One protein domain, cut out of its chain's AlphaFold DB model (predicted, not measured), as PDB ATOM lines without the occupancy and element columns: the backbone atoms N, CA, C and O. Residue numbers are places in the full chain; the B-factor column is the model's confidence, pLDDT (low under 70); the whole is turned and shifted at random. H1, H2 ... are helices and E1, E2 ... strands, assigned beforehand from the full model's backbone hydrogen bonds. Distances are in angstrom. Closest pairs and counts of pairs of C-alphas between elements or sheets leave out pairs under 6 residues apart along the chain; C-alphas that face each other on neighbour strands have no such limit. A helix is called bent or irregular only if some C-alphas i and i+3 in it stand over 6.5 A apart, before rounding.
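This is residues 107 to 278 of the 353 residues of a protein of Propionibacteriaceae bacterium NML 130396 (UniProt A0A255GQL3). With little regular structure, a small sandwich of two three-stranded sheets, E1-E2-E5 and E4-E3-E6, their strands crossed, lies toward one end; long loops with tiny H2 and H3 make the other. The printed part has 172 residues, 52 in named elements, mixed class, ordered H1 E1 E2 E3 E4 E5 E6 H2 H3. Both sheets are antiparallel. It is compact, radius of gyration of the C-alphas 15.9 A, spanning 50 by 37 by 25 A.

Find C-alpha 110 at (30.753, 85.069, 82.382), beginning irregular H1, 110 to 115, with C-alphas 111 and 114 7.3 A apart. Next come E1, 121 to 125; E2, 130 to 136, 20.2 A; E3, 142 to 148, 19.5 A; E4, 158 to 161; E5, 169 to 175, 20.0 A; E6, 182 to 188, 21.0 A; H2, 239 to 243; and H3, 248 to 251, ending at (60.152, 81.256, 92.799).

Within hydrogen-bond range are N 121 and O 134, 2.8 A, for E1-E2; N 133 and O 172, 2.8 A, for E2-E5; N 145 and O 160, 2.9 A, for E4-E3; N 146 and O 184, 2.8 A, for E3-E6. H1 touches E5, closest C-alphas Trp 113 and Arg 171, 5.3 A. H1 has 0 of 2 O i to N i+4 pairs within range, but 2 of 3 O i to N i+3.

The farthest C-alphas, Arg 127 and Pro 257, are 50.3 A apart. The printed part has no cut; E6 to H2 is a long link, and no printed residue is under 70 in pLDDT.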
ATOM      1  N   ALA A 107      34.622  92.099  82.993       97.06
ATOM      2  CA  ALA A 107      34.143  90.809  82.521       97.06
ATOM      3  C   ALA A 107      32.945  90.977  81.573       97.06
ATOM      4  O   ALA A 107      32.037  91.766  81.843       97.06
ATOM      5  N   PHE A 108      32.913  90.201  80.491       95.25
ATOM      6  CA  PHE A 108      31.807  90.165  79.537       95.25
ATOM      7  C   PHE A 108      31.179  88.769  79.496       95.25
ATOM      8  O   PHE A 108      31.868  87.806  79.193       95.25
ATOM      9  N   ALA A 109      29.877  88.665  79.785       93.19
ATOM     10  CA  ALA A 109      29.089  87.420  79.745       93.19
ATOM     11  C   ALA A 109      29.755  86.169  80.391       93.19
ATOM     12  O   ALA A 109      29.982  85.168  79.702       93.19
ATOM     13  N   PRO A 110      30.067  86.183  81.708       94.50
ATOM     14  CA  PRO A 110      30.753  85.069  82.382       94.50
ATOM     15  C   PRO A 110      30.071  83.703  82.275       94.50
ATOM     16  O   PRO A 110      30.730  82.663  82.283       94.50
ATOM     17  N   ASP A 111      28.750  83.696  82.131       94.81
ATOM     18  CA  ASP A 111      27.925  82.507  81.929       94.81
ATOM     19  C   ASP A 111      28.253  81.747  80.629       94.81
ATOM     20  O   ASP A 111      27.963  80.553  80.517       94.81
ATOM     21  N   GLN A 112      28.905  82.401  79.664       93.50
ATOM     22  CA  GLN A 112      29.244  81.825  78.357       93.50
ATOM     23  C   GLN A 112      30.681  81.292  78.284       93.50
ATOM     24  O   GLN A 112      31.006  80.505  77.391       93.50
ATOM     25  N   TRP A 113      31.544  81.665  79.233       95.19
ATOM     26  CA  TRP A 113      32.986  81.410  79.165       95.19
ATOM     27  C   TRP A 113      33.338  79.927  79.058       95.19
ATOM     28  O   TRP A 113      34.173  79.557  78.237       95.19
ATOM     29  N   ALA A 114      32.652  79.060  79.812       93.06
ATOM     30  CA  ALA A 114      32.913  77.616  79.834       93.06
ATOM     31  C   ALA A 114      32.840  76.949  78.448       93.06
ATOM     32  O   ALA A 114      33.438  75.896  78.235       93.06
ATOM     33  N   ARG A 115      32.055  77.525  77.531       90.62
ATOM     34  CA  ARG A 115      31.746  76.955  76.212       90.62
ATOM     35  C   ARG A 115      32.312  77.778  75.059       90.62
ATOM     36  O   ARG A 115      32.019  77.464  73.910       90.62
ATOM     37  N   ALA A 116      33.072  78.834  75.348       89.19
ATOM     38  CA  ALA A 116      33.634  79.682  74.311       89.19
ATOM     39  C   ALA A 116      34.626  78.884  73.449       89.19
ATOM     40  O   ALA A 116      35.627  78.364  73.944       89.19
ATOM     41  N   ASP A 117      34.340  78.806  72.152       87.88
ATOM     42  CA  ASP A 117      35.181  78.125  71.169       87.88
ATOM     43  C   ASP A 117      36.263  79.085  70.660       87.88
ATOM     44  O   ASP A 117      36.105  79.788  69.659       87.88
ATOM     45  N   ARG A 118      37.334  79.206  71.446       89.62
ATOM     46  CA  ARG A 118      38.504  80.037  71.146       89.62
ATOM     47  C   ARG A 118      39.788  79.230  71.381       89.62
ATOM     48  O   ARG A 118      39.789  78.375  72.276       89.62
ATOM     49  N   PRO A 119      40.868  79.498  70.618       94.25
ATOM     50  CA  PRO A 119      42.185  78.917  70.868       94.25
ATOM     51  C   PRO A 119      42.685  79.189  72.291       94.25
ATOM     52  O   PRO A 119      42.226  80.117  72.951       94.25
ATOM     53  N   LEU A 120      43.651  78.386  72.743       97.56
ATOM     54  CA  LEU A 120      44.387  78.650  73.980       97.56
ATOM     55  C   LEU A 120      45.281  79.890  73.824       97.56
ATOM     56  O   LEU A 120      45.753  80.187  72.726       97.56
ATOM     57  N   GLY A 121      45.508  80.589  74.930       97.88
ATOM     58  CA  GLY A 121      46.100  81.919  74.980       97.88
ATOM     59  C   GLY A 121      45.062  83.044  74.859       97.88
ATOM     60  O   GLY A 121      43.849  82.802  74.845       97.88
ATOM     61  N   PRO A 122      45.519  84.303  74.798       97.25
ATOM     62  CA  PRO A 122      44.658  85.451  74.573       97.25
ATOM     63  C   PRO A 122      44.281  85.560  73.090       97.25
ATOM     64  O   PRO A 122      45.135  85.604  72.210       97.25
ATOM     65  N   THR A 123      42.984  85.650  72.812       96.50
ATOM     66  CA  THR A 123      42.418  85.800  71.469       96.50
ATOM     67  C   THR A 123      41.587  87.087  71.402       96.50
ATOM     68  O   THR A 123      40.450  87.099  71.893       96.50
ATOM     69  N   PRO A 124      42.122  88.179  70.826       94.88
ATOM     70  CA  PRO A 124      41.372  89.414  70.615       94.88
ATOM     71  C   PRO A 124      40.352  89.259  69.477       94.88
ATOM     72  O   PRO A 124      40.613  88.634  68.450       94.88
ATOM     73  N   ASP A 125      39.182  89.867  69.639       93.19
ATOM     74  CA  ASP A 125      38.131  89.967  68.633       93.19
ATOM     75  C   ASP A 125      38.081  91.409  68.113       93.19
ATOM     76  O   ASP A 125      37.513  92.303  68.745       93.19
ATOM     77  N   ALA A 126      38.676  91.636  66.939       88.75
ATOM     78  CA  ALA A 126      38.811  92.968  66.345       88.75
ATOM     79  C   ALA A 126      37.467  93.674  66.081       88.75
ATOM     80  O   ALA A 126      37.405  94.899  66.064       88.75
ATOM     81  N   ARG A 127      36.374  92.920  65.895       90.62
ATOM     82  CA  ARG A 127      35.043  93.491  65.642       90.62
ATOM     83  C   ARG A 127      34.418  94.053  66.913       90.62
ATOM     84  O   ARG A 127      33.630  94.992  66.848       90.62
ATOM     85  N   THR A 128      34.705  93.439  68.055       92.25
ATOM     86  CA  THR A 128      34.068  93.785  69.332       92.25
ATOM     87  C   THR A 128      34.996  94.502  70.305       92.25
ATOM     88  O   THR A 128      34.506  95.070  71.279       92.25
ATOM     89  N   GLY A 129      36.309  94.477  70.062       90.38
ATOM     90  CA  GLY A 129      37.324  95.026  70.963       90.38
ATOM     91  C   GLY A 129      37.483  94.234  72.266       90.38
ATOM     92  O   GLY A 129      38.060  94.746  73.224       90.38
ATOM     93  N   ARG A 130      36.943  93.012  72.333       95.38
ATOM     94  CA  ARG A 130      37.048  92.121  73.496       95.38
ATOM     95  C   ARG A 130      38.137  91.086  73.287       95.38
ATOM     96  O   ARG A 130      38.443  90.734  72.154       95.38
ATOM     97  N   THR A 131      38.676  90.555  74.376       97.00
ATOM     98  CA  THR A 131      39.663  89.470  74.328       97.00
ATOM     99  C   THR A 131      39.179  88.295  75.155       97.00
ATOM    100  O   THR A 131      38.818  88.460  76.318       97.00
ATOM    101  N   THR A 132      39.208  87.098  74.569       97.69
ATOM    102  CA  THR A 132      39.047  85.847  75.319       97.69
ATOM    103  C   THR A 132      40.411  85.316  75.737       97.69
ATOM    104  O   THR A 132      41.260  85.093  74.887       97.69
ATOM    105  N   PHE A 133      40.614  85.081  77.026       98.44
ATOM    106  CA  PHE A 133      41.750  84.346  77.570       98.44
ATOM    107  C   PHE A 133      41.331  82.899  77.777       98.44
ATOM    108  O   PHE A 133      40.263  82.651  78.341       98.44
ATOM    109  N   ALA A 134      42.164  81.953  77.352       98.25
ATOM    110  CA  ALA A 134      41.925  80.533  77.558       98.25
ATOM    111  C   ALA A 134      43.212  79.810  77.969       98.25
ATOM    112  O   ALA A 134      44.219  79.897  77.277       98.25
ATOM    113  N   VAL A 135      43.188  79.050  79.064       98.56
ATOM    114  CA  VAL A 135      44.355  78.284  79.534       98.56
ATOM    115  C   VAL A 135      43.955  76.865  79.917       98.56
ATOM    116  O   VAL A 135      42.953  76.647  80.594       98.56
ATOM    117  N   HIS A 136      44.723  75.870  79.475       98.19
ATOM    118  CA  HIS A 136      44.456  74.473  79.808       98.19
ATOM    119  C   HIS A 136      45.022  74.126  81.189       98.19
ATOM    120  O   HIS A 136      46.226  74.236  81.413       98.19
ATOM    121  N   ALA A 137      44.154  73.706  82.111       98.12
ATOM    122  CA  ALA A 137      44.524  73.317  83.472       98.12
ATOM    123  C   ALA A 137      43.473  72.339  84.039       98.12
ATOM    124  O   ALA A 137      42.662  72.717  84.889       98.12
ATOM    125  N   PRO A 138      43.431  71.085  83.554       97.56
ATOM    126  CA  PRO A 138      42.325  70.164  83.821       97.56
ATOM    127  C   PRO A 138      42.202  69.788  85.301       97.56
ATOM    128  O   PRO A 138      41.074  69.649  85.778       97.56
ATOM    129  N   GLU A 139      43.335  69.706  86.003       98.19
ATOM    130  CA  GLU A 139      43.438  69.368  87.432       98.19
ATOM    131  C   GLU A 139      43.327  70.588  88.355       98.19
ATOM    132  O   GLU A 139      43.303  70.449  89.577       98.19
ATOM    133  N   ALA A 140      43.276  71.804  87.800       98.44
ATOM    134  CA  ALA A 140      43.052  72.980  88.626       98.44
ATOM    135  C   ALA A 140      41.632  72.943  89.206       98.44
ATOM    136  O   ALA A 140      40.682  72.510  88.554       98.44
ATOM    137  N   THR A 141      41.479  73.440  90.429       98.19
ATOM    138  CA  THR A 141      40.175  73.609  91.092       98.19
ATOM    139  C   THR A 141      39.685  75.054  91.038       98.19
ATOM    140  O   THR A 141      38.495  75.307  91.213       98.19
ATOM    141  N   ARG A 142      40.588  76.000  90.759       98.56
ATOM    142  CA  ARG A 142      40.318  77.420  90.512       98.56
ATOM    143  C   ARG A 142      41.466  77.997  89.691       98.56
ATOM    144  O   ARG A 142      42.626  77.680  89.965       98.56
ATOM    145  N   VAL A 143      41.151  78.867  88.737       98.81
ATOM    146  CA  VAL A 143      42.137  79.656  87.990       98.81
ATOM    147  C   VAL A 143      41.735  81.122  88.056       98.81
ATOM    148  O   VAL A 143      40.634  81.484  87.648       98.81
ATOM    149  N   LEU A 144      42.636  81.953  88.570       98.69
ATOM    150  CA  LEU A 144      42.487  83.403  88.640       98.69
ATOM    151  C   LEU A 144      43.391  84.037  87.583       98.69
ATOM    152  O   LEU A 144      44.592  83.771  87.565       98.69
ATOM    153  N   LEU A 145      42.822  84.868  86.717       98.75
ATOM    154  CA  LEU A 145      43.558  85.732  85.796       98.75
ATOM    155  C   LEU A 145      43.813  87.073  86.466       98.75
ATOM    156  O   LEU A 145      42.896  87.668  87.017       98.75
ATOM    157  N   GLU A 146      45.040  87.563  86.375       98.50
ATOM    158  CA  GLU A 146      45.447  88.856  86.915       98.50
ATOM    159  C   GLU A 146      45.900  89.772  85.799       98.50
ATOM    160  O   GLU A 146      46.743  89.378  84.991       98.50
ATOM    161  N   ILE A 147      45.389  90.999  85.795       98.31
ATOM    162  CA  ILE A 147      45.802  92.051  84.869       98.31
ATOM    163  C   ILE A 147      46.708  93.030  85.602       98.31
ATOM    164  O   ILE A 147      46.400  93.479  86.707       98.31
ATOM    165  N   HIS A 148      47.825  93.377  84.975       97.50
ATOM    166  CA  HIS A 148      48.867  94.227  85.539       97.50
ATOM    167  C   HIS A 148      49.051  95.481  84.689       97.50
ATOM    168  O   HIS A 148      48.899  95.449  83.468       97.50
ATOM    169  N   ARG A 149      49.397  96.590  85.347       95.31
ATOM    170  CA  ARG A 149      49.839  97.818  84.670       95.31
ATOM    171  C   ARG A 149      51.344  97.798  84.419       95.31
ATOM    172  O   ARG A 149      51.784  98.144  83.331       95.31
ATOM    173  N   ASP A 150      52.106  97.363  85.417       95.44
ATOM    174  CA  ASP A 150      53.567  97.363  85.394       95.44
ATOM    175  C   ASP A 150      54.112  95.934  85.290       95.44
ATOM    176  O   ASP A 150      53.550  94.988  85.852       95.44
ATOM    177  N   ALA A 151      55.247  95.761  84.610       95.69
ATOM    178  CA  ALA A 151      55.892  94.452  84.485       95.69
ATOM    179  C   ALA A 151      56.385  93.914  85.844       95.69
ATOM    180  O   ALA A 151      56.286  92.714  86.126       95.69
ATOM    181  N   THR A 152      56.871  94.801  86.716       95.75
ATOM    182  CA  THR A 152      57.461  94.481  88.026       95.75
ATOM    183  C   THR A 152      57.103  95.528  89.075       95.75
ATOM    184  O   THR A 152      56.901  96.691  88.747       95.75
ATOM    185  N   GLY A 153      57.108  95.139  90.350       94.44
ATOM    186  CA  GLY A 153      57.017  96.044  91.502       94.44
ATOM    187  C   GLY A 153      55.599  96.369  91.978       94.44
ATOM    188  O   GLY A 153      55.433  96.703  93.152       94.44
ATOM    189  N   SER A 154      54.590  96.190  91.125       94.38
ATOM    190  CA  SER A 154      53.195  96.545  91.414       94.38
ATOM    191  C   SER A 154      52.288  95.325  91.573       94.38
ATOM    192  O   SER A 154      52.556  94.250  91.032       94.38
ATOM    193  N   ASP A 155      51.213  95.502  92.339       96.12
ATOM    194  CA  ASP A 155      50.101  94.552  92.419       96.12
ATOM    195  C   ASP A 155      49.222  94.622  91.154       96.12
ATOM    196  O   ASP A 155      49.261  95.630  90.438       96.12
ATOM    197  N   PRO A 156      48.415  93.580  90.862       96.88
ATOM    198  CA  PRO A 156      47.481  93.635  89.745       96.88
ATOM    199  C   PRO A 156      46.429  94.733  89.931       96.88
ATOM    200  O   PRO A 156      46.010  95.042  91.046       96.88
ATOM    201  N   ILE A 157      45.967  95.284  88.811       96.75
ATOM    202  CA  ILE A 157      44.907  96.299  88.766       96.75
ATOM    203  C   ILE A 157      43.502  95.688  88.704       96.75
ATOM    204  O   ILE A 157      42.525  96.378  88.978       96.75
ATOM    205  N   ALA A 158      43.400  94.414  88.320       97.06
ATOM    206  CA  ALA A 158      42.162  93.646  88.282       97.06
ATOM    207  C   ALA A 158      42.472  92.146  88.334       97.06
ATOM    208  O   ALA A 158      43.524  91.710  87.855       97.06
ATOM    209  N   ASP A 159      41.540  91.360  88.864       97.44
ATOM    210  CA  ASP A 159      41.567  89.909  88.770       97.44
ATOM    211  C   ASP A 159      40.184  89.325  88.435       97.44
ATOM    212  O   ASP A 159      39.147  89.953  88.653       97.44
ATOM    213  N   PHE A 160      40.185  88.154  87.793       98.38
ATOM    214  CA  PHE A 160      38.983  87.503  87.270       98.38
ATOM    215  C   PHE A 160      39.060  85.995  87.479       98.38
ATOM    216  O   PHE A 160      40.010  85.345  87.038       98.38
ATOM    217  N   ASP A 161      38.043  85.428  88.124       98.12
ATOM    218  CA  ASP A 161      37.883  83.981  88.236       98.12
ATOM    219  C   ASP A 161      37.439  83.396  86.898       98.12
ATOM    220  O   ASP A 161      36.340  83.672  86.421       98.12
ATOM    221  N   LEU A 162      38.298  82.581  86.286       98.50
ATOM    222  CA  LEU A 162      37.976  81.912  85.033       98.50
ATOM    223  C   LEU A 162      36.955  80.798  85.273       98.50
ATOM    224  O   LEU A 162      36.867  80.216  86.356       98.50
ATOM    225  N   VAL A 163      36.231  80.439  84.215       98.25
ATOM    226  CA  VAL A 163      35.274  79.331  84.252       98.25
ATOM    227  C   VAL A 163      35.837  78.132  83.496       98.25
ATOM    228  O   VAL A 163      36.285  78.253  82.354       98.25
ATOM    229  N   ARG A 164      35.800  76.958  84.136       97.62
ATOM    230  CA  ARG A 164      36.253  75.688  83.560       97.62
ATOM    231  C   ARG A 164      35.262  75.170  82.517       97.62
ATOM    232  O   ARG A 164      34.084  74.970  82.811       97.62
ATOM    233  N   GLY A 165      35.761  74.898  81.320       96.56
ATOM    234  CA  GLY A 165      35.062  74.175  80.266       96.56
ATOM    235  C   GLY A 165      35.163  72.650  80.410       96.56
ATOM    236  O   GLY A 165      35.980  72.132  81.181       96.56
ATOM    237  N   PRO A 166      34.339  71.893  79.665       95.12
ATOM    238  CA  PRO A 166      34.371  70.427  79.669       95.12
ATOM    239  C   PRO A 166      35.666  69.846  79.076       95.12
ATOM    240  O   PRO A 166      36.007  68.702  79.354       95.12
ATOM    241  N   ASP A 167      36.398  70.639  78.298       95.25
ATOM    242  CA  ASP A 167      37.692  70.320  77.687       95.25
ATOM    243  C   ASP A 167      38.892  70.548  78.630       95.25
ATOM    244  O   ASP A 167      40.049  70.431  78.226       95.25
ATOM    245  N   GLY A 168      38.635  70.904  79.893       95.94
ATOM    246  CA  GLY A 168      39.673  71.184  80.886       95.94
ATOM    247  C   GLY A 168      40.378  72.529  80.693       95.94
ATOM    248  O   GLY A 168      41.347  72.813  81.401       95.94
ATOM    249  N   ALA A 169      39.916  73.363  79.756       97.81
ATOM    250  CA  ALA A 169      40.392  74.729  79.602       97.81
ATOM    251  C   ALA A 169      39.529  75.718  80.395       97.81
ATOM    252  O   ALA A 169      38.311  75.593  80.495       97.81
ATOM    253  N   TRP A 170      40.193  76.702  80.980       98.56
ATOM    254  CA  TRP A 170      39.626  77.765  81.795       98.56
ATOM    255  C   TRP A 170      39.568  79.032  80.966       98.56
ATOM    256  O   TRP A 170      40.552  79.350  80.297       98.56
ATOM    257  N   ARG A 171      38.434  79.736  80.982       98.31
ATOM    258  CA  ARG A 171      38.198  80.860  80.070       98.31
ATOM    259  C   ARG A 171      37.635  82.091  80.757       98.31
ATOM    260  O   ARG A 171      36.882  81.967  81.724       98.31
ATOM    261  N   ALA A 172      38.003  83.253  80.223       98.12
ATOM    262  CA  ALA A 172      37.417  84.549  80.535       98.12
ATOM    263  C   ALA A 172      37.388  85.449  79.298       98.12
ATOM    264  O   ALA A 172      38.378  85.531  78.582       98.12
ATOM    265  N   GLU A 173      36.283  86.147  79.051       97.62
ATOM    266  CA  GLU A 173      36.184  87.184  78.021       97.62
ATOM    267  C   GLU A 173      36.100  88.557  78.685       97.62
ATOM    268  O   GLU A 173      35.207  88.819  79.494       97.62
ATOM    269  N   LEU A 174      37.044  89.434  78.347       97.50
ATOM    270  CA  LEU A 174      37.191  90.749  78.959       97.50
ATOM    271  C   LEU A 174      37.044  91.866  77.922       97.50
ATOM    272  O   LEU A 174      37.470  91.737  76.771       97.50
ATOM    273  N   SER A 175      36.478  92.988  78.362       96.00
ATOM    274  CA  SER A 175      36.492  94.271  77.650       96.00
ATOM    275  C   SER A 175      37.564  95.190  78.241       96.00
ATOM    276  O   SER A 175      37.873  95.098  79.429       96.00
ATOM    277  N   GLY A 176      38.108  96.101  77.427       92.88
ATOM    278  CA  GLY A 176      39.122  97.066  77.878       92.88
ATOM    279  C   GLY A 176      40.544  96.502  77.955       92.88
ATOM    280  O   GLY A 176      41.383  97.067  78.648       92.88
ATOM    281  N   VAL A 177      40.816  95.399  77.252       94.56
ATOM    282  CA  VAL A 177      42.144  94.778  77.134       94.56
ATOM    283  C   VAL A 177      42.477  94.527  75.665       94.56
ATOM    284  O   VAL A 177      41.623  94.094  74.890       94.56
ATOM    285  N   GLY A 178      43.724  94.795  75.291       93.25
ATOM    286  CA  GLY A 178      44.227  94.683  73.921       93.25
ATOM    287  C   GLY A 178      45.746  94.516  73.883       93.25
ATOM    288  O   GLY A 178      46.344  94.123  74.889       93.25
ATOM    289  N   HIS A 179      46.359  94.793  72.727       95.00
ATOM    290  CA  HIS A 179      47.812  94.700  72.533       95.00
ATOM    291  C   HIS A 179      48.571  95.368  73.696       95.00
ATOM    292  O   HIS A 179      48.202  96.454  74.132       95.00
ATOM    293  N   GLY A 180      49.604  94.707  74.220       95.62
ATOM    294  CA  GLY A 180      50.428  95.204  75.326       95.62
ATOM    295  C   GLY A 180      49.867  94.944  76.729       95.62
ATOM    296  O   GLY A 180      50.554  95.218  77.711       95.62
ATOM    297  N   THR A 181      48.656  94.387  76.863       97.44
ATOM    298  CA  THR A 181      48.105  94.029  78.183       97.44
ATOM    299  C   THR A 181      49.004  93.008  78.877       97.44
ATOM    300  O   THR A 181      49.284  91.942  78.321       97.44
ATOM    301  N   LEU A 182      49.411  93.316  80.109       98.44
ATOM    302  CA  LEU A 182      50.225  92.439  80.942       98.44
ATOM    303  C   LEU A 182      49.327  91.569  81.815       98.44
ATOM    304  O   LEU A 182      48.459  92.082  82.524       98.44
ATOM    305  N   TYR A 183      49.543  90.258  81.795       98.75
ATOM    306  CA  TYR A 183      48.717  89.333  82.561       98.75
ATOM    307  C   TYR A 183      49.482  88.112  83.078       98.75
ATOM    308  O   TYR A 183      50.603  87.810  82.662       98.75
ATOM    309  N   GLY A 184      48.868  87.399  84.016       98.62
ATOM    310  CA  GLY A 184      49.345  86.110  84.510       98.62
ATOM    311  C   GLY A 184      48.244  85.355  85.244       98.62
ATOM    312  O   GLY A 184      47.158  85.892  85.462       98.62
ATOM    313  N   PHE A 185      48.527  84.115  85.634       98.81
ATOM    314  CA  PHE A 185      47.552  83.243  86.288       98.81
ATOM    315  C   PHE A 185      47.969  82.849  87.703       98.81
ATOM    316  O   PHE A 185      49.154  82.695  87.997       98.81
ATOM    317  N   ARG A 186      46.987  82.596  88.567       98.75
ATOM    318  CA  ARG A 186      47.157  81.813  89.798       98.75
ATOM    319  C   ARG A 186      46.248  80.606  89.747       98.75
ATOM    320  O   ARG A 186      45.073  80.728  89.412       98.75
ATOM    321  N   CYS A 187      46.794  79.452  90.105       98.69
ATOM    322  CA  CYS A 187      46.075  78.189  90.034       98.69
ATOM    323  C   CYS A 187      46.064  77.501  91.397       98.69
ATOM    324  O   CYS A 187      47.104  77.361  92.048       98.69
ATOM    325  N   TRP A 188      44.885  77.022  91.780       98.81
ATOM    326  CA  TRP A 188      44.672  76.105  92.895       98.81
ATOM    327  C   TRP A 188      44.425  74.706  92.347       98.81
ATOM    328  O   TRP A 188      43.979  74.555  91.209       98.81
ATOM    329  N   GLY A 189      44.654  73.691  93.169       98.44
ATOM    330  CA  GLY A 189      44.359  72.307  92.811       98.44
ATOM    331  C   GLY A 189      44.366  71.388  94.027       98.44
ATOM    332  O   GLY A 189      44.325  71.888  95.150       98.44
ATOM    333  N   PRO A 190      44.397  70.059  93.846       98.38
ATOM    334  CA  PRO A 190      44.177  69.100  94.931       98.38
ATOM    335  C   PRO A 190      45.146  69.242  96.113       98.38
ATOM    336  O   PRO A 190      44.734  69.137  97.266       98.38
ATOM    337  N   ASN A 191      46.418  69.556  95.848       98.62
ATOM    338  CA  ASN A 191      47.443  69.730  96.880       98.62
ATOM    339  C   ASN A 191      47.373  71.098  97.607       98.62
ATOM    340  O   ASN A 191      48.015  71.289  98.645       98.62
ATOM    341  N   TRP A 192      46.604  72.048  97.064       98.56
ATOM    342  CA  TRP A 192      46.355  73.370  97.644       98.56
ATOM    343  C   TRP A 192      44.992  73.917  97.173       98.56
ATOM    344  O   TRP A 192      44.943  74.780  96.287       98.56
ATOM    345  N   PRO A 193      43.868  73.396  97.699       98.19
ATOM    346  CA  PRO A 193      42.528  73.828  97.315       98.19
ATOM    347  C   PRO A 193      42.264  75.301  97.640       98.19
ATOM    348  O   PRO A 193      42.867  75.889  98.541       98.19
ATOM    349  N   ALA A 194      41.326  75.904  96.904       97.31
ATOM    350  CA  ALA A 194      40.845  77.250  97.198       97.31
ATOM    351  C   ALA A 194      40.223  77.300  98.603       97.31
ATOM    352  O   ALA A 194      39.437  76.431  98.982       97.31
ATOM    353  N   HIS A 195      40.571  78.335  99.367       98.06
ATOM    354  CA  HIS A 195      40.099  78.545 100.731       98.06
ATOM    355  C   HIS A 195      39.607  79.991 100.888       98.06
ATOM    356  O   HIS A 195      40.282  80.891 100.387       98.06
ATOM    357  N   PRO A 196      38.477  80.246 101.575       96.44
ATOM    358  CA  PRO A 196      37.932  81.600 101.737       96.44
ATOM    359  C   PRO A 196      38.891  82.560 102.454       96.44
ATOM    360  O   PRO A 196      38.955  83.732 102.103       96.44
ATOM    361  N   ASP A 197      39.690  82.052 103.397       97.69
ATOM    362  CA  ASP A 197      40.695  82.851 104.122       97.69
ATOM    363  C   ASP A 197      42.025  83.015 103.362       97.69
ATOM    364  O   ASP A 197      43.002  83.550 103.898       97.69
ATOM    365  N   TRP A 198      42.124  82.511 102.127       98.00
ATOM    366  CA  TRP A 198      43.301  82.780 101.313       98.00
ATOM    367  C   TRP A 198      43.298  84.239 100.863       98.00
ATOM    368  O   TRP A 198      42.329  84.736 100.293       98.00
ATOM    369  N   THR A 199      44.422  84.908 101.080       96.00
ATOM    370  CA  THR A 199      44.666  86.275 100.635       96.00
ATOM    371  C   THR A 199      46.004  86.359  99.906       96.00
ATOM    372  O   THR A 199      46.991  85.703 100.267       96.00
ATOM    373  N   ARG A 200      46.032  87.195  98.864       95.25
ATOM    374  CA  ARG A 200      47.255  87.632  98.175       95.25
ATOM    375  C   ARG A 200      48.238  88.236  99.186       95.25
ATOM    376  O   ARG A 200      47.821  88.810 100.188       95.25
ATOM    377  N   GLY A 201      49.540  88.133  98.924       92.38
ATOM    378  CA  GLY A 201      50.578  88.505  99.896       92.38
ATOM    379  C   GLY A 201      51.077  87.323 100.731       92.38
ATOM    380  O   GLY A 201      51.760  87.500 101.743       92.38
ATOM    381  N   GLY A 202      50.777  86.102 100.286       92.00
ATOM    382  CA  GLY A 202      51.446  84.898 100.750       92.00
ATOM    383  C   GLY A 202      50.671  84.040 101.735       92.00
ATOM    384  O   GLY A 202      51.284  83.402 102.580       92.00
ATOM    385  N   SER A 203      49.342  84.024 101.710       97.00
ATOM    386  CA  SER A 203      48.580  83.172 102.628       97.00
ATOM    387  C   SER A 203      48.946  81.681 102.500       97.00
ATOM    388  O   SER A 203      49.194  81.168 101.406       97.00
ATOM    389  N   ALA A 204      48.956  80.981 103.640       97.81
ATOM    390  CA  ALA A 204      49.074  79.524 103.722       97.81
ATOM    391  C   ALA A 204      47.704  78.814 103.689       97.81
ATOM    392  O   ALA A 204      47.643  77.585 103.695       97.81
ATOM    393  N   ALA A 205      46.597  79.564 103.683       98.44
ATOM    394  CA  ALA A 205      45.258  78.991 103.751       98.44
ATOM    395  C   ALA A 205      44.991  78.058 102.560       98.44
ATOM    396  O   ALA A 205      45.320  78.377 101.414       98.44
ATOM    397  N   GLY A 206      44.413  76.893 102.852       98.00
ATOM    398  CA  GLY A 206      44.173  75.829 101.875       98.00
ATOM    399  C   GLY A 206      45.384  74.942 101.567       98.00
ATOM    400  O   GLY A 206      45.223  73.980 100.829       98.00
ATOM    401  N   PHE A 207      46.580  75.214 102.103       98.38
ATOM    402  CA  PHE A 207      47.745  74.358 101.856       98.38
ATOM    403  C   PHE A 207      47.549  72.961 102.457       98.38
ATOM    404  O   PHE A 207      47.220  72.836 103.637       98.38
ATOM    405  N   VAL A 208      47.826  71.920 101.668       98.38
ATOM    406  CA  VAL A 208      47.851  70.526 102.139       98.38
ATOM    407  C   VAL A 208      49.270  69.972 102.050       98.38
ATOM    408  O   VAL A 208      49.837  69.542 103.056       98.38
ATOM    409  N   VAL A 209      49.863  69.995 100.855       98.38
ATOM    410  CA  VAL A 209      51.203  69.454 100.588       98.38
ATOM    411  C   VAL A 209      51.816  70.125  99.352       98.38
ATOM    412  O   VAL A 209      51.094  70.565  98.461       98.38
ATOM    413  N   ASP A 210      53.148  70.247  99.267       98.31
ATOM    414  CA  ASP A 210      53.791  70.843  98.076       98.31
ATOM    415  C   ASP A 210      53.690  69.948  96.833       98.31
ATOM    416  O   ASP A 210      53.715  70.454  95.713       98.31
ATOM    417  N   VAL A 211      53.652  68.627  97.032       98.25
ATOM    418  CA  VAL A 211      53.524  67.608  95.986       98.25
ATOM    419  C   VAL A 211      52.646  66.492  96.532       98.25
ATOM    420  O   VAL A 211      53.012  65.884  97.540       98.25
ATOM    421  N   ASP A 212      51.497  66.244  95.916       98.00
ATOM    422  CA  ASP A 212      50.650  65.110  96.296       98.00
ATOM    423  C   ASP A 212      51.104  63.799  95.623       98.00
ATOM    424  O   ASP A 212      52.133  63.747  94.943       98.00
ATOM    425  N   ALA A 213      50.358  62.716  95.858       98.06
ATOM    426  CA  ALA A 213      50.678  61.391  95.327       98.06
ATOM    427  C   ALA A 213      50.574  61.303  93.792       98.06
ATOM    428  O   ALA A 213      51.275  60.489  93.192       98.06
ATOM    429  N   ASP A 214      49.756  62.159  93.175       97.75
ATOM    430  CA  ASP A 214      49.560  62.232  91.723       97.75
ATOM    431  C   ASP A 214      50.547  63.211  91.057       97.75
ATOM    432  O   ASP A 214      50.627  63.316  89.833       97.75
ATOM    433  N   GLY A 215      51.364  63.900  91.862       97.94
ATOM    434  CA  GLY A 215      52.406  64.810  91.404       97.94
ATOM    435  C   GLY A 215      51.939  66.251  91.203       97.94
ATOM    436  O   GLY A 215      52.702  67.045  90.641       97.94
ATOM    437  N   HIS A 216      50.743  66.622  91.670       98.44
ATOM    438  CA  HIS A 216      50.251  67.996  91.588       98.44
ATOM    439  C   HIS A 216      51.064  68.932  92.484       98.44
ATOM    440  O   HIS A 216      51.406  68.601  93.618       98.44
ATOM    441  N   ARG A 217      51.372  70.121  91.953       98.56
ATOM    442  CA  ARG A 217      52.262  71.125  92.566       98.56
ATOM    443  C   ARG A 217      51.651  72.523  92.569       98.56
ATOM    444  O   ARG A 217      52.364  73.517  92.419       98.56
ATOM    445  N   PHE A 218      50.329  72.612  92.681       98.69
ATOM    446  CA  PHE A 218      49.633  73.891  92.695       98.69
ATOM    447  C   PHE A 218      50.097  74.738  93.876       98.69
ATOM    448  O   PHE A 218      50.248  74.253  95.000       98.69
ATOM    449  N   ASN A 219      50.343  76.015  93.602       98.69
ATOM    450  CA  ASN A 219      50.672  77.001  94.610       98.69
ATOM    451  C   ASN A 219      50.130  78.366  94.158       98.69
ATOM    452  O   ASN A 219      50.737  79.001  93.290       98.69
ATOM    453  N   PRO A 220      49.029  78.846  94.756       98.50
ATOM    454  CA  PRO A 220      48.400  80.098  94.354       98.50
ATOM    455  C   PRO A 220      49.242  81.330  94.698       98.50
ATOM    456  O   PRO A 220      49.011  82.401  94.151       98.50
ATOM    457  N   ASN A 221      50.259  81.217  95.557       98.50
ATOM    458  CA  ASN A 221      51.174  82.327  95.828       98.50
ATOM    459  C   ASN A 221      52.138  82.576  94.656       98.50
ATOM    460  O   ASN A 221      52.775  83.627  94.597       98.50
ATOM    461  N   LYS A 222      52.232  81.651  93.696       98.38
ATOM    462  CA  LYS A 222      53.085  81.805  92.518       98.38
ATOM    463  C   LYS A 222      52.259  82.326  91.348       98.38
ATOM    464  O   LYS A 222      51.347  81.648  90.886       98.38
ATOM    465  N   LEU A 223      52.589  83.524  90.871       98.38
ATOM    466  CA  LEU A 223      52.085  84.018  89.593       98.38
ATOM    467  C   LEU A 223      52.736  83.220  88.459       98.38
ATOM    468  O   LEU A 223      53.961  83.076  88.418       98.38
ATOM    469  N   LEU A 224      51.902  82.702  87.566       98.62
ATOM    470  CA  LEU A 224      52.272  81.842  86.452       98.62
ATOM    471  C   LEU A 224      52.182  82.612  85.133       98.62
ATOM    472  O   LEU A 224      51.269  83.412  84.921       98.62
ATOM    473  N   ILE A 225      53.130  82.328  84.247       98.50
ATOM    474  CA  ILE A 225      53.132  82.798  82.860       98.50
ATOM    475  C   ILE A 225      52.201  81.892  82.049       98.50
ATOM    476  O   ILE A 225      52.167  80.682  82.280       98.50
ATOM    477  N   ASP A 226      51.460  82.469  81.106       98.62
ATOM    478  CA  ASP A 226      50.651  81.711  80.158       98.62
ATOM    479  C   ASP A 226      51.570  80.860  79.262       98.62
ATOM    480  O   ASP A 226      52.433  81.417  78.576       98.62
ATOM    481  N   PRO A 227      51.405  79.524  79.221       98.38
ATOM    482  CA  PRO A 227      52.153  78.668  78.302       98.38
ATOM    483  C   PRO A 227      51.979  79.033  76.818       98.38
ATOM    484  O   PRO A 227      52.797  78.625  75.996       98.38
ATOM    485  N   TYR A 228      50.921  79.773  76.486       98.19
ATOM    486  CA  TYR A 228      50.563  80.220  75.141       98.19
ATOM    487  C   TYR A 228      50.877  81.705  74.904       98.19
ATOM    488  O   TYR A 228      50.482  82.257  73.877       98.19
ATOM    489  N   ALA A 229      51.586  82.369  75.824       97.75
ATOM    490  CA  ALA A 229      52.022  83.746  75.626       97.75
ATOM    491  C   ALA A 229      52.955  83.864  74.410       97.75
ATOM    492  O   ALA A 229      53.948  83.144  74.306       97.75
ATOM    493  N   ALA A 230      52.671  84.823  73.526       96.06
ATOM    494  CA  ALA A 230      53.571  85.169  72.428       96.06
ATOM    495  C   ALA A 230      54.834  85.892  72.932       96.06
ATOM    496  O   ALA A 230      55.920  85.702  72.389       96.06
ATOM    497  N   GLU A 231      54.697  86.681  74.001       97.62
ATOM    498  CA  GLU A 231      55.788  87.427  74.624       97.62
ATOM    499  C   GLU A 231      55.711  87.390  76.155       97.62
ATOM    500  O   GLU A 231      54.640  87.265  76.755       97.62
ATOM    501  N   ILE A 232      56.880  87.518  76.787       98.00
ATOM    502  CA  ILE A 232      57.059  87.549  78.241       98.00
ATOM    503  C   ILE A 232      57.934  88.757  78.573       98.00
ATOM    504  O   ILE A 232      58.997  88.924  77.976       98.00
ATOM    505  N   THR A 233      57.525  89.566  79.549       97.88
ATOM    506  CA  THR A 233      58.199  90.836  79.872       97.88
ATOM    507  C   THR A 233      59.656  90.670  80.295       97.88
ATOM    508  O   THR A 233      60.526  91.427  79.872       97.88
ATOM    509  N   HIS A 234      59.944  89.695  81.160       95.88
ATOM    510  CA  HIS A 234      61.277  89.503  81.725       95.88
ATOM    511  C   HIS A 234      61.464  88.096  82.292       95.88
ATOM    512  O   HIS A 234      60.512  87.375  82.588       95.88
ATOM    513  N   SER A 235      62.728  87.711  82.481       94.12
ATOM    514  CA  SER A 235      63.090  86.472  83.177       94.12
ATOM    515  C   SER A 235      63.228  86.687  84.687       94.12
ATOM    516  O   SER A 235      63.500  87.794  85.146       94.12
ATOM    517  N   HIS A 236      63.170  85.604  85.462       91.50
ATOM    518  CA  HIS A 236      63.381  85.617  86.918       91.50
ATOM    519  C   HIS A 236      64.731  86.205  87.370       91.50
ATOM    520  O   HIS A 236      64.881  86.572  88.533       91.50
ATOM    521  N   ALA A 237      65.719  86.274  86.474       90.75
ATOM    522  CA  ALA A 237      67.054  86.804  86.747       90.75
ATOM    523  C   ALA A 237      67.250  88.248  86.245       90.75
ATOM    524  O   ALA A 237      68.374  88.752  86.265       90.75
ATOM    525  N   ALA A 238      66.192  88.905  85.758       92.00
ATOM    526  CA  ALA A 238      66.288  90.270  85.259       92.00
ATOM    527  C   ALA A 238      66.696  91.253  86.380       92.00
ATOM    528  O   ALA A 238      66.273  91.084  87.528       92.00
ATOM    529  N   PRO A 239      67.490  92.299  86.069       92.44
ATOM    530  CA  PRO A 239      67.892  93.311  87.048       92.44
ATOM    531  C   PRO A 239      66.714  93.945  87.794       92.44
ATOM    532  O   PRO A 239      66.815  94.159  89.000       92.44
ATOM    533  N   ASP A 240      65.587  94.158  87.114       91.38
ATOM    534  CA  ASP A 240      64.390  94.775  87.695       91.38
ATOM    535  C   ASP A 240      63.734  93.892  88.767       91.38
ATOM    536  O   ASP A 240      63.234  94.400  89.768       91.38
ATOM    537  N   VAL A 241      63.836  92.561  88.641       94.69
ATOM    538  CA  VAL A 241      63.397  91.621  89.691       94.69
ATOM    539  C   VAL A 241      64.226  91.825  90.953       94.69
ATOM    540  O   VAL A 241      63.676  91.909  92.049       94.69
ATOM    541  N   ARG A 242      65.549  91.957  90.802       93.44
ATOM    542  CA  ARG A 242      66.454  92.231  91.924       93.44
ATOM    543  C   ARG A 242      66.206  93.615  92.522       93.44
ATOM    544  O   ARG A 242      66.233  93.751  93.744       93.44
ATOM    545  N   ALA A 243      65.968  94.626  91.689       92.56
ATOM    546  CA  ALA A 243      65.646  95.980  92.135       92.56
ATOM    547  C   ALA A 243      64.329  96.021  92.933       92.56
ATOM    548  O   ALA A 243      64.241  96.739  93.926       92.56
ATOM    549  N   ALA A 244      63.356  95.183  92.568       92.06
ATOM    550  CA  ALA A 244      62.101  94.991  93.292       92.06
ATOM    551  C   ALA A 244      62.225  94.107  94.557       92.06
ATOM    552  O   ALA A 244      61.215  93.763  95.168       92.06
ATOM    553  N   GLY A 245      63.444  93.729  94.968       91.56
ATOM    554  CA  GLY A 245      63.699  92.916  96.167       91.56
ATOM    555  C   GLY A 245      63.571  91.402  95.961       91.56
ATOM    556  O   GLY A 245      63.633  90.640  96.927       91.56
ATOM    557  N   GLY A 246      63.404  90.961  94.715       92.50
ATOM    558  CA  GLY A 246      63.332  89.558  94.336       92.50
ATOM    559  C   GLY A 246      64.698  88.896  94.161       92.50
ATOM    560  O   GLY A 246      65.710  89.526  93.855       92.50
ATOM    561  N   ASP A 247      64.710  87.577  94.300       92.62
ATOM    562  CA  ASP A 247      65.828  86.711  93.937       92.62
ATOM    563  C   ASP A 247      65.299  85.315  93.553       92.62
ATOM    564  O   ASP A 247      64.094  85.058  93.606       92.62
ATOM    565  N   GLY A 248      66.184  84.400  93.146       89.19
ATOM    566  CA  GLY A 248      65.782  83.062  92.697       89.19
ATOM    567  C   GLY A 248      64.987  82.249  93.732       89.19
ATOM    568  O   GLY A 248      64.191  81.393  93.351       89.19
ATOM    569  N   GLY A 249      65.156  82.523  95.029       92.56
ATOM    570  CA  GLY A 249      64.459  81.839  96.116       92.56
ATOM    571  C   GLY A 249      62.965  82.157  96.203       92.56
ATOM    572  O   GLY A 249      62.209  81.322  96.701       92.56
ATOM    573  N   TRP A 250      62.515  83.295  95.663       95.69
ATOM    574  CA  TRP A 250      61.096  83.676  95.624       95.69
ATOM    575  C   TRP A 250      60.240  82.713  94.795       95.69
ATOM    576  O   TRP A 250      59.083  82.442  95.129       95.69
ATOM    577  N   PHE A 251      60.826  82.158  93.735       95.88
ATOM    578  CA  PHE A 251      60.152  81.256  92.799       95.88
ATOM    579  C   PHE A 251      60.179  79.790  93.253       95.88
ATOM    580  O   PHE A 251      59.593  78.928  92.603       95.88
ATOM    581  N   GLY A 252      60.832  79.496  94.382       94.62
ATOM    582  CA  GLY A 252      60.820  78.169  94.982       94.62
ATOM    583  C   GLY A 252      59.501  77.838  95.687       94.62
ATOM    584  O   GLY A 252      58.735  78.717  96.091       94.62
ATOM    585  N   THR A 253      59.266  76.545  95.882       94.19
ATOM    586  CA  THR A 253      58.236  76.003  96.782       94.19
ATOM    587  C   THR A 253      58.903  75.342  97.995       94.19
ATOM    588  O   THR A 253      60.117  75.469  98.181       94.19
ATOM    589  N   GLY A 254      58.133  74.667  98.852       96.00
ATOM    590  CA  GLY A 254      58.672  74.004 100.035       96.00
ATOM    591  C   GLY A 254      58.662  74.850 101.308       96.00
ATOM    592  O   GLY A 254      58.311  76.033 101.317       96.00
ATOM    593  N   GLY A 255      59.034  74.181 102.400       96.69
ATOM    594  CA  GLY A 255      58.979  74.704 103.764       96.69
ATOM    595  C   GLY A 255      60.217  75.490 104.187       96.69
ATOM    596  O   GLY A 255      60.199  76.111 105.246       96.69
ATOM    597  N   ASP A 256      61.278  75.462 103.377       95.62
ATOM    598  CA  ASP A 256      62.532  76.147 103.679       95.62
ATOM    599  C   ASP A 256      62.282  77.643 103.915       95.62
ATOM    600  O   ASP A 256      61.669  78.298 103.061       95.62
ATOM    601  N   PRO A 257      62.771  78.208 105.031       96.06
ATOM    602  CA  PRO A 257      62.649  79.632 105.286       96.06
ATOM    603  C   PRO A 257      63.417  80.468 104.255       96.06
ATOM    604  O   PRO A 257      64.591  80.225 103.968       96.06
ATOM    605  N   HIS A 258      62.767  81.501 103.734       96.19
ATOM    606  CA  HIS A 258      63.344  82.519 102.871       96.19
ATOM    607  C   HIS A 258      62.587  83.836 103.085       96.19
ATOM    608  O   HIS A 258      61.362  83.841 103.153       96.19
ATOM    609  N   HIS A 259      63.309  84.945 103.283       92.88
ATOM    610  CA  HIS A 259      62.718  86.237 103.679       92.88
ATOM    611  C   HIS A 259      61.751  86.130 104.879       92.88
ATOM    612  O   HIS A 259      60.693  86.749 104.914       92.88
ATOM    613  N   GLY A 260      62.117  85.312 105.876       94.19
ATOM    614  CA  GLY A 260      61.362  85.150 107.125       94.19
ATOM    615  C   GLY A 260      60.126  84.247 107.045       94.19
ATOM    616  O   GLY A 260      59.399  84.149 108.030       94.19
ATOM    617  N   ARG A 261      59.877  83.583 105.906       95.25
ATOM    618  CA  ARG A 261      58.681  82.757 105.669       95.25
ATOM    619  C   ARG A 261      59.014  81.489 104.876       95.25
ATOM    620  O   ARG A 261      60.032  81.478 104.190       95.25
ATOM    621  N   PRO A 262      58.197  80.426 104.913       97.38
ATOM    622  CA  PRO A 262      58.357  79.298 103.994       97.38
ATOM    623  C   PRO A 262      58.339  79.757 102.530       97.38
ATOM    624  O   PRO A 262      57.468  80.539 102.145       97.38
ATOM    625  N   ARG A 263      59.243  79.249 101.680       97.50
ATOM    626  CA  ARG A 263      59.280  79.615 100.246       97.50
ATOM    627  C   ARG A 263      57.926  79.467  99.556       97.50
ATOM    628  O   ARG A 263      57.564  80.316  98.742       97.50
ATOM    629  N   ARG A 264      57.152  78.429  99.897       97.94
ATOM    630  CA  ARG A 264      55.804  78.197  99.346       97.94
ATOM    631  C   ARG A 264      54.818  79.343  99.604       97.94
ATOM    632  O   ARG A 264      53.873  79.497  98.836       97.94
ATOM    633  N   GLU A 265      55.043  80.143 100.639       98.12
ATOM    634  CA  GLU A 265      54.199  81.278 101.013       98.12
ATOM    635  C   GLU A 265      54.640  82.595 100.368       98.12
ATOM    636  O   GLU A 265      53.952  83.595 100.496       98.12
ATOM    637  N   LEU A 266      55.779  82.651  99.677       97.56
ATOM    638  CA  LEU A 266      56.218  83.902  99.055       97.56
ATOM    639  C   LEU A 266      55.371  84.222  97.823       97.56
ATOM    640  O   LEU A 266      55.298  83.408  96.900       97.56
ATOM    641  N   ASP A 267      54.765  85.409  97.808       97.50
ATOM    642  CA  ASP A 267      53.974  85.888  96.678       97.50
ATOM    643  C   ASP A 267      54.881  86.430  95.567       97.50
ATOM    644  O   ASP A 267      55.588  87.419  95.757       97.50
ATOM    645  N   THR A 268      54.859  85.800  94.393       97.94
ATOM    646  CA  THR A 268      55.686  86.227  93.256       97.94
ATOM    647  C   THR A 268      54.999  87.235  92.338       97.94
ATOM    648  O   THR A 268      55.605  87.629  91.346       97.94
ATOM    649  N   GLY A 269      53.779  87.698  92.638       97.31
ATOM    650  CA  GLY A 269      52.993  88.571  91.752       97.31
ATOM    651  C   GLY A 269      53.739  89.818  91.268       97.31
ATOM    652  O   GLY A 269      53.776  90.105  90.071       97.31
ATOM    653  N   ARG A 270      54.437  90.500  92.182       97.00
ATOM    654  CA  ARG A 270      55.223  91.709  91.880       97.00
ATOM    655  C   ARG A 270      56.546  91.427  91.156       97.00
ATOM    656  O   ARG A 270      57.200  92.361  90.703       97.00
ATOM    657  N   LEU A 271      56.964  90.164  91.055       97.31
ATOM    658  CA  LEU A 271      58.311  89.770  90.622       97.31
ATOM    659  C   LEU A 271      58.323  88.897  89.365       97.31
ATOM    660  O   LEU A 271      59.230  89.016  88.546       97.31
ATOM    661  N   ALA A 272      57.351  87.999  89.212       97.69
ATOM    662  CA  ALA A 272      57.283  87.074  88.089       97.69
ATOM    663  C   ALA A 272      57.088  87.819  86.762       97.69
ATOM    664  O   ALA A 272      56.421  88.859  86.722       97.69
ATOM    665  N   GLY A 273      57.662  87.261  85.690       97.38
ATOM    666  CA  GLY A 273      57.422  87.713  84.321       97.38
ATOM    667  C   GLY A 273      55.926  87.759  84.029       97.38
ATOM    668  O   GLY A 273      55.194  86.852  84.429       97.38
ATOM    669  N   LYS A 274      55.468  88.823  83.373       98.50
ATOM    670  CA  LYS A 274      54.092  88.920  82.890       98.50
ATOM    671  C   LYS A 274      54.044  88.415  81.457       98.50
ATOM    672  O   LYS A 274      54.966  88.651  80.676       98.50
ATOM    673  N   SER A 275      52.969  87.721  81.136       98.75
ATOM    674  CA  SER A 275      52.612  87.397  79.761       98.75
ATOM    675  C   SER A 275      52.117  88.672  79.087       98.75
ATOM    676  O   SER A 275      51.438  89.476  79.733       98.75
ATOM    677  N   VAL A 276      52.441  88.862  77.813       98.50
ATOM    678  CA  VAL A 276      51.995  90.024  77.037       98.50
ATOM    679  C   VAL A 276      50.965  89.567  76.013       98.50
ATOM    680  O   VAL A 276      51.186  88.606  75.272       98.50
ATOM    681  N   LEU A 277      49.816  90.239  75.984       97.75
ATOM    682  CA  LEU A 277      48.862  90.088  74.891       97.75
ATOM    683  C   LEU A 277      49.455  90.758  73.653       97.75
ATOM    684  O   LEU A 277      49.562  91.981  73.600       97.75
ATOM    685  N   VAL A 278      49.822  89.956  72.657       96.06
ATOM    686  CA  VAL A 278      50.358  90.447  71.386       96.06
ATOM    687  C   VAL A 278      49.293  90.319  70.308       96.06
ATOM    688  O   VAL A 278      48.683  89.268  70.127       96.06
TER     689      VAL A 278